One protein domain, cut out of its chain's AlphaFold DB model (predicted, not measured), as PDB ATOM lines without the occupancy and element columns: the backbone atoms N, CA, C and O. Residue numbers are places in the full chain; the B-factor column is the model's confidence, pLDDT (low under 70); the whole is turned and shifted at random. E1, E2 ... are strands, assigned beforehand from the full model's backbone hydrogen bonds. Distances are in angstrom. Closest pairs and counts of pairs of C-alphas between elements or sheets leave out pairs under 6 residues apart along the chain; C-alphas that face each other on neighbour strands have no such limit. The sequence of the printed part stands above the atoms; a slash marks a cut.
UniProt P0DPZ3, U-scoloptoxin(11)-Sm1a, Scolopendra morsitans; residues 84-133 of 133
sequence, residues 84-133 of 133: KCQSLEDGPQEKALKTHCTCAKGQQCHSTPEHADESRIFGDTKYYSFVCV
ATOM      1  N   LYS A  84     166.740 203.423 299.538       85.33
ATOM      2  CA  LYS A  84     166.237 203.997 298.287       85.33
ATOM      3  C   LYS A  84     167.006 205.264 297.924       85.33
ATOM      4  O   LYS A  84     167.006 206.227 298.690       85.33
ATOM      5  N   CYS A  85     167.616 205.272 296.748       86.42
ATOM      6  CA  CYS A  85     168.395 206.380 296.214       86.42
ATOM      7  C   CYS A  85     167.558 207.333 295.362       86.42
ATOM      8  O   CYS A  85     167.732 208.549 295.464       86.42
ATOM      9  N   GLN A  86     166.607 206.814 294.584       85.86
ATOM     10  CA  GLN A  86     165.729 207.607 293.724       85.86
ATOM     11  C   GLN A  86     164.308 207.040 293.687       85.86
ATOM     12  O   GLN A  86     164.081 205.873 294.007       85.86
ATOM     13  N   SER A  87     163.364 207.877 293.268       84.34
ATOM     14  CA  SER A  87     162.025 207.460 292.860       84.34
ATOM     15  C   SER A  87     161.617 208.116 291.545       84.34
ATOM     16  O   SER A  87     161.959 209.273 291.291       84.34
ATOM     17  N   LEU A  88     160.896 207.363 290.717       83.11
ATOM     18  CA  LEU A  88     160.308 207.816 289.458       83.11
ATOM     19  C   LEU A  88     158.798 207.586 289.500       83.11
ATOM     20  O   LEU A  88     158.338 206.539 289.951       83.11
ATOM     21  N   GLU A  89     158.045 208.568 289.035       81.92
ATOM     22  CA  GLU A  89     156.590 208.526 288.920       81.92
ATOM     23  C   GLU A  89     156.217 208.295 287.447       81.92
ATOM     24  O   GLU A  89     156.621 209.091 286.609       81.92
ATOM     25  N   ASP A  90     155.502 207.205 287.157       72.63
ATOM     26  CA  ASP A  90     154.864 206.829 285.884       72.63
ATOM     27  C   ASP A  90     153.403 207.341 285.875       72.63
ATOM     28  O   ASP A  90     152.598 206.937 286.717       72.63
ATOM     29  N   GLY A  91     153.056 208.239 284.957       67.42
ATOM     30  CA  GLY A  91     151.822 209.010 284.818       67.42
ATOM     31  C   GLY A  91     152.025 210.221 283.886       67.42
ATOM     32  O   GLY A  91     153.130 210.486 283.443       67.42
ATOM     33  N   PRO A  92     151.022 211.073 283.609       54.98
ATOM     34  CA  PRO A  92     151.196 212.257 282.743       54.98
ATOM     35  C   PRO A  92     152.237 213.275 283.262       54.98
ATOM     36  O   PRO A  92     152.673 214.162 282.526       54.98
ATOM     37  N   GLN A  93     152.657 213.137 284.524       56.29
ATOM     38  CA  GLN A  93     153.754 213.872 285.155       56.29
ATOM     39  C   GLN A  93     155.084 213.079 285.148       56.29
ATOM     40  O   GLN A  93     155.950 213.359 285.975       56.29
ATOM     41  N   GLU A  94     155.253 212.146 284.196       53.32
ATOM     42  CA  GLU A  94     156.312 211.119 284.015       53.32
ATOM     43  C   GLU A  94     157.773 211.567 283.939       53.32
ATOM     44  O   GLU A  94     158.634 210.912 283.356       53.32
ATOM     45  N   LYS A  95     158.091 212.746 284.455       61.63
ATOM     46  CA  LYS A  95     159.389 213.390 284.258       61.63
ATOM     47  C   LYS A  95     160.047 213.815 285.558       61.63
ATOM     48  O   LYS A  95     161.131 214.394 285.529       61.63
ATOM     49  N   ALA A  96     159.425 213.528 286.699       66.11
ATOM     50  CA  ALA A  96     159.948 213.915 287.998       66.11
ATOM     51  C   ALA A  96     160.718 212.758 288.656       66.11
ATOM     52  O   ALA A  96     160.195 212.061 289.524       66.11
ATOM     53  N   LEU A  97     161.987 212.583 288.275       71.73
ATOM     54  CA  LEU A  97     162.927 211.751 289.030       71.73
ATOM     55  C   LEU A  97     163.316 212.484 290.323       71.73
ATOM     56  O   LEU A  97     163.965 213.529 290.279       71.73
ATOM     57  N   LYS A  98     162.940 211.944 291.484       74.55
ATOM     58  CA  LYS A  98     163.292 212.513 292.793       74.55
ATOM     59  C   LYS A  98     164.475 211.760 293.386       74.55
ATOM     60  O   LYS A  98     164.382 210.569 293.664       74.55
ATOM     61  N   THR A  99     165.579 212.467 293.632       76.74
ATOM     62  CA  THR A  99     166.751 211.900 294.323       76.74
ATOM     63  C   THR A  99     166.619 212.058 295.840       76.74
ATOM     64  O   THR A  99     166.361 213.157 296.340       76.74
ATOM     65  N   HIS A 100     166.803 210.955 296.569       78.69
ATOM     66  CA  HIS A 100     166.769 210.876 298.033       78.69
ATOM     67  C   HIS A 100     168.174 210.934 298.644       78.69
ATOM     68  O   HIS A 100     168.408 211.671 299.602       78.69
ATOM     69  N   CYS A 101     169.106 210.165 298.080       80.59
ATOM     70  CA  CYS A 101     170.491 210.047 298.528       80.59
ATOM     71  C   CYS A 101     171.404 209.677 297.337       80.59
ATOM     72  O   CYS A 101     170.918 209.288 296.276       80.59
ATOM     73  N   THR A 102     172.720 209.829 297.493       81.05
ATOM     74  CA  THR A 102     173.722 209.501 296.465       81.05
ATOM     75  C   THR A 102     174.375 208.170 296.811       81.05
ATOM     76  O   THR A 102     174.777 207.966 297.951       81.05
ATOM     77  N   CYS A 103     174.532 207.267 295.851       83.44
ATOM     78  CA  CYS A 103     175.192 205.990 296.115       83.44
ATOM     79  C   CYS A 103     176.668 206.146 296.500       83.44
ATOM     80  O   CYS A 103     177.322 207.132 296.145       83.44
ATOM     81  N   ALA A 104     177.189 205.174 297.255       83.32
ATOM     82  CA  ALA A 104     178.600 205.140 297.615       83.32
ATOM     83  C   ALA A 104     179.481 204.959 296.364       83.32
ATOM     84  O   ALA A 104     179.017 204.569 295.293       83.32
ATOM     85  N   LYS A 105     180.783 205.245 296.483       79.46
ATOM     86  CA  LYS A 105     181.717 205.108 295.358       79.46
ATOM     87  C   LYS A 105     181.733 203.656 294.858       79.46
ATOM     88  O   LYS A 105     182.066 202.760 295.624       79.46
ATOM     89  N   GLY A 106     181.425 203.460 293.577       82.18
ATOM     90  CA  GLY A 106     181.356 202.140 292.936       82.18
ATOM     91  C   GLY A 106     179.947 201.550 292.843       82.18
ATOM     92  O   GLY A 106     179.781 200.563 292.141       82.18
ATOM     93  N   GLN A 107     178.955 202.168 293.490       83.98
ATOM     94  CA  GLN A 107     177.547 201.796 293.364       83.98
ATOM     95  C   GLN A 107     176.811 202.724 292.398       83.98
ATOM     96  O   GLN A 107     177.156 203.906 292.274       83.98
ATOM     97  N   GLN A 108     175.757 202.213 291.766       83.79
ATOM     98  CA  GLN A 108     174.910 202.976 290.855       83.79
ATOM     99  C   GLN A 108     173.441 202.924 291.289       83.79
ATOM    100  O   GLN A 108     172.891 201.875 291.607       83.79
ATOM    101  N   CYS A 109     172.793 204.091 291.285       85.88
ATOM    102  CA  CYS A 109     171.340 204.174 291.367       85.88
ATOM    103  C   CYS A 109     170.801 204.028 289.947       85.88
ATOM    104  O   CYS A 109     170.873 204.980 289.164       85.88
ATOM    105  N   HIS A 110     170.333 202.840 289.575       84.24
ATOM    106  CA  HIS A 110     169.678 202.671 288.283       84.24
ATOM    107  C   HIS A 110     168.335 203.392 288.317       84.24
ATOM    108  O   HIS A 110     167.565 203.196 289.242       84.24
ATOM    109  N   SER A 111     168.064 204.234 287.326       80.33
ATOM    110  CA  SER A 111     166.858 205.067 287.268       80.33
ATOM    111  C   SER A 111     165.848 204.587 286.224       80.33
ATOM    112  O   SER A 111     164.934 205.328 285.866       80.33
ATOM    113  N   THR A 112     166.018 203.364 285.708       84.57
ATOM    114  CA  THR A 112     165.087 202.761 284.752       84.57
ATOM    115  C   THR A 112     164.149 201.781 285.456       84.57
ATOM    116  O   THR A 112     164.616 201.005 286.291       84.57
ATOM    117  N   PRO A 113     162.847 201.761 285.105       83.71
ATOM    118  CA  PRO A 113     161.853 200.851 285.683       83.71
ATOM    119  C   PRO A 113     162.271 199.376 285.777       83.71
ATOM    120  O   PRO A 113     161.888 198.692 286.719       83.71
ATOM    121  N   GLU A 114     163.075 198.892 284.828       84.67
ATOM    122  CA  GLU A 114     163.606 197.518 284.773       84.67
ATOM    123  C   GLU A 114     164.506 197.157 285.964       84.67
ATOM    124  O   GLU A 114     164.615 195.989 286.323       84.67
ATOM    125  N   HIS A 115     165.136 198.159 286.579       84.93
ATOM    126  CA  HIS A 115     166.022 198.013 287.734       84.93
ATOM    127  C   HIS A 115     165.375 198.553 289.020       84.93
ATOM    128  O   HIS A 115     166.072 198.828 289.999       84.93
ATOM    129  N   ALA A 116     164.056 198.767 289.018       86.81
ATOM    130  CA  ALA A 116     163.338 199.180 290.212       86.81
ATOM    131  C   ALA A 116     163.380 198.066 291.268       86.81
ATOM    132  O   ALA A 116     163.047 196.918 290.987       86.81
ATOM    133  N   ASP A 117     163.750 198.434 292.493       87.99
ATOM    134  CA  ASP A 117     163.712 197.551 293.664       87.99
ATOM    135  C   ASP A 117     162.264 197.231 294.055       87.99
ATOM    136  O   ASP A 117     161.897 196.089 294.319       87.99
ATOM    137  N   GLU A 118     161.406 198.250 294.011       87.65
ATOM    138  CA  GLU A 118     159.970 198.091 294.195       87.65
ATOM    139  C   GLU A 118     159.188 198.968 293.216       87.65
ATOM    140  O   GLU A 118     159.627 200.057 292.829       87.65
ATOM    141  N   SER A 119     157.978 198.522 292.875       89.14
ATOM    142  CA  SER A 119     156.970 199.379 292.257       89.14
ATOM    143  C   SER A 119     155.671 199.372 293.060       89.14
ATOM    144  O   SER A 119     155.294 198.357 293.647       89.14
ATOM    145  N   ARG A 120     155.001 200.525 293.130       86.37
ATOM    146  CA  ARG A 120     153.709 200.715 293.813       86.37
ATOM    147  C   ARG A 120     152.755 201.475 292.909       86.37
ATOM    148  O   ARG A 120     153.200 202.296 292.122       86.37
ATOM    149  N   ILE A 121     151.455 201.240 293.037       86.90
ATOM    150  CA  ILE A 121     150.429 201.968 292.279       86.90
ATOM    151  C   ILE A 121     149.583 202.767 293.271       86.90
ATOM    152  O   ILE A 121     149.107 202.210 294.260       86.90
ATOM    153  N   PHE A 122     149.407 204.063 293.013       81.50
ATOM    154  CA  PHE A 122     148.502 204.938 293.757       81.50
ATOM    155  C   PHE A 122     147.569 205.643 292.769       81.50
ATOM    156  O   PHE A 122     147.987 206.546 292.046       81.50
ATOM    157  N   GLY A 123     146.299 205.229 292.744       86.69
ATOM    158  CA  GLY A 123     145.349 205.682 291.726       86.69
ATOM    159  C   GLY A 123     145.779 205.209 290.338       86.69
ATOM    160  O   GLY A 123     146.057 204.026 290.159       86.69
ATOM    161  N   ASP A 124     145.884 206.144 289.394       84.80
ATOM    162  CA  ASP A 124     146.320 205.883 288.015       84.80
ATOM    163  C   ASP A 124     147.841 206.022 287.824       84.80
ATOM    164  O   ASP A 124     148.348 205.886 286.711       84.80
ATOM    165  N   THR A 125     148.576 206.304 288.902       80.17
ATOM    166  CA  THR A 125     150.013 206.576 288.861       80.17
ATOM    167  C   THR A 125     150.804 205.394 289.409       80.17
ATOM    168  O   THR A 125     150.535 204.897 290.509       80.17
ATOM    169  N   LYS A 126     151.830 204.965 288.674       85.17
ATOM    170  CA  LYS A 126     152.779 203.942 289.118       85.17
ATOM    171  C   LYS A 126     154.054 204.611 289.620       85.17
ATOM    172  O   LYS A 126     154.531 205.569 289.046       85.17
ATOM    173  N   TYR A 127     154.627 204.127 290.706       85.07
ATOM    174  CA  TYR A 127     155.848 204.658 291.300       85.07
ATOM    175  C   TYR A 127     156.899 203.565 291.312       85.07
ATOM    176  O   TYR A 127     156.614 202.451 291.745       85.07
ATOM    177  N   TYR A 128     158.112 203.897 290.894       87.83
ATOM    178  CA  TYR A 128     159.289 203.046 290.995       87.83
ATOM    179  C   TYR A 128     160.206 203.604 292.074       87.83
ATOM    180  O   TYR A 128     160.460 204.809 292.107       87.83
ATOM    181  N   SER A 129     160.708 202.739 292.952       87.16
ATOM    182  CA  SER A 129     161.814 203.081 293.846       87.16
ATOM    183  C   SER A 129     163.064 202.332 293.422       87.16
ATOM    184  O   SER A 129     163.004 201.156 293.075       87.16
ATOM    185  N   PHE A 130     164.202 203.004 293.517       87.49
ATOM    186  CA  PHE A 130     165.502 202.458 293.154       87.49
ATOM    187  C   PHE A 130     166.406 202.447 294.373       87.49
ATOM    188  O   PHE A 130     166.365 203.385 295.174       87.49
ATOM    189  N   VAL A 131     167.235 201.420 294.506       87.59
ATOM    190  CA  VAL A 131     168.257 201.305 295.553       87.59
ATOM    191  C   VAL A 131     169.645 201.358 294.927       87.59
ATOM    192  O   VAL A 131     169.814 201.120 293.733       87.59
ATOM    193  N   CYS A 132     170.640 201.701 295.736       85.87
ATOM    194  CA  CYS A 132     172.030 201.605 295.309       85.87
ATOM    195  C   CYS A 132     172.453 200.141 295.232       85.87
ATOM    196  O   CYS A 132     172.404 199.447 296.252       85.87
ATOM    197  N   VAL A 133     172.910 199.718 294.055       81.23
ATOM    198  CA  VAL A 133     173.552 198.416 293.813       81.23
ATOM    199  C   VAL A 133     175.020 198.595 293.473       81.23
ATOM    200  O   VAL A 133     175.363 199.605 292.813       81.23
TER     201      VAL A 133
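Overview. This is residues 84 to 133 of the 133 residues of the protein "U-scoloptoxin(11)-Sm1a" of Scolopendra morsitans (UniProt P0DPZ3). Little regular structure is present: a narrow, twisted three-strand sheet with a long loop, residues 91 to 117, that folds back along E1, runs on to a turn at Lys 105 and returns to E2. The 50 printed residues hold E1, E2 and E3, 19 residues in all, and no named helix; the class is all strand. The sheet order is E1, E3, E2, antiparallel. The whole is compact, radius of gyration of the C-alphas 10.9 A, yet a rod of 36 by 16 by 14 A.

Along the chain. E1, residues 84 to 90, begins at C-alpha 84 (166.237, 203.997, 298.287) and spans 17.1 A. E2, residues 118 to 122, spans 13.4 A. E3, residues 125 to 131, spans 20.1 A, ending at C-alpha 131 (168.257, 201.305, 295.553).

Arrangement. E1 and E3 are antiparallel at 159 degrees; N 88 and O 128 are 2.9 A apart. Residues 86 to 87 of E1 also pair with 98 to 99, antiparallel. The hairpin E2 and E3 stands at 157 degrees; N 127 and O 120 are 2.7 A apart. E1 and E2 are apart.

Size, cuts and confidence. The C-alphas of Lys 105 and Gly 123, the farthest apart, are 36.6 A apart. The printed part has no cut. The link E1 to E2 is long. Residues 91 to 96 have pLDDT under 70.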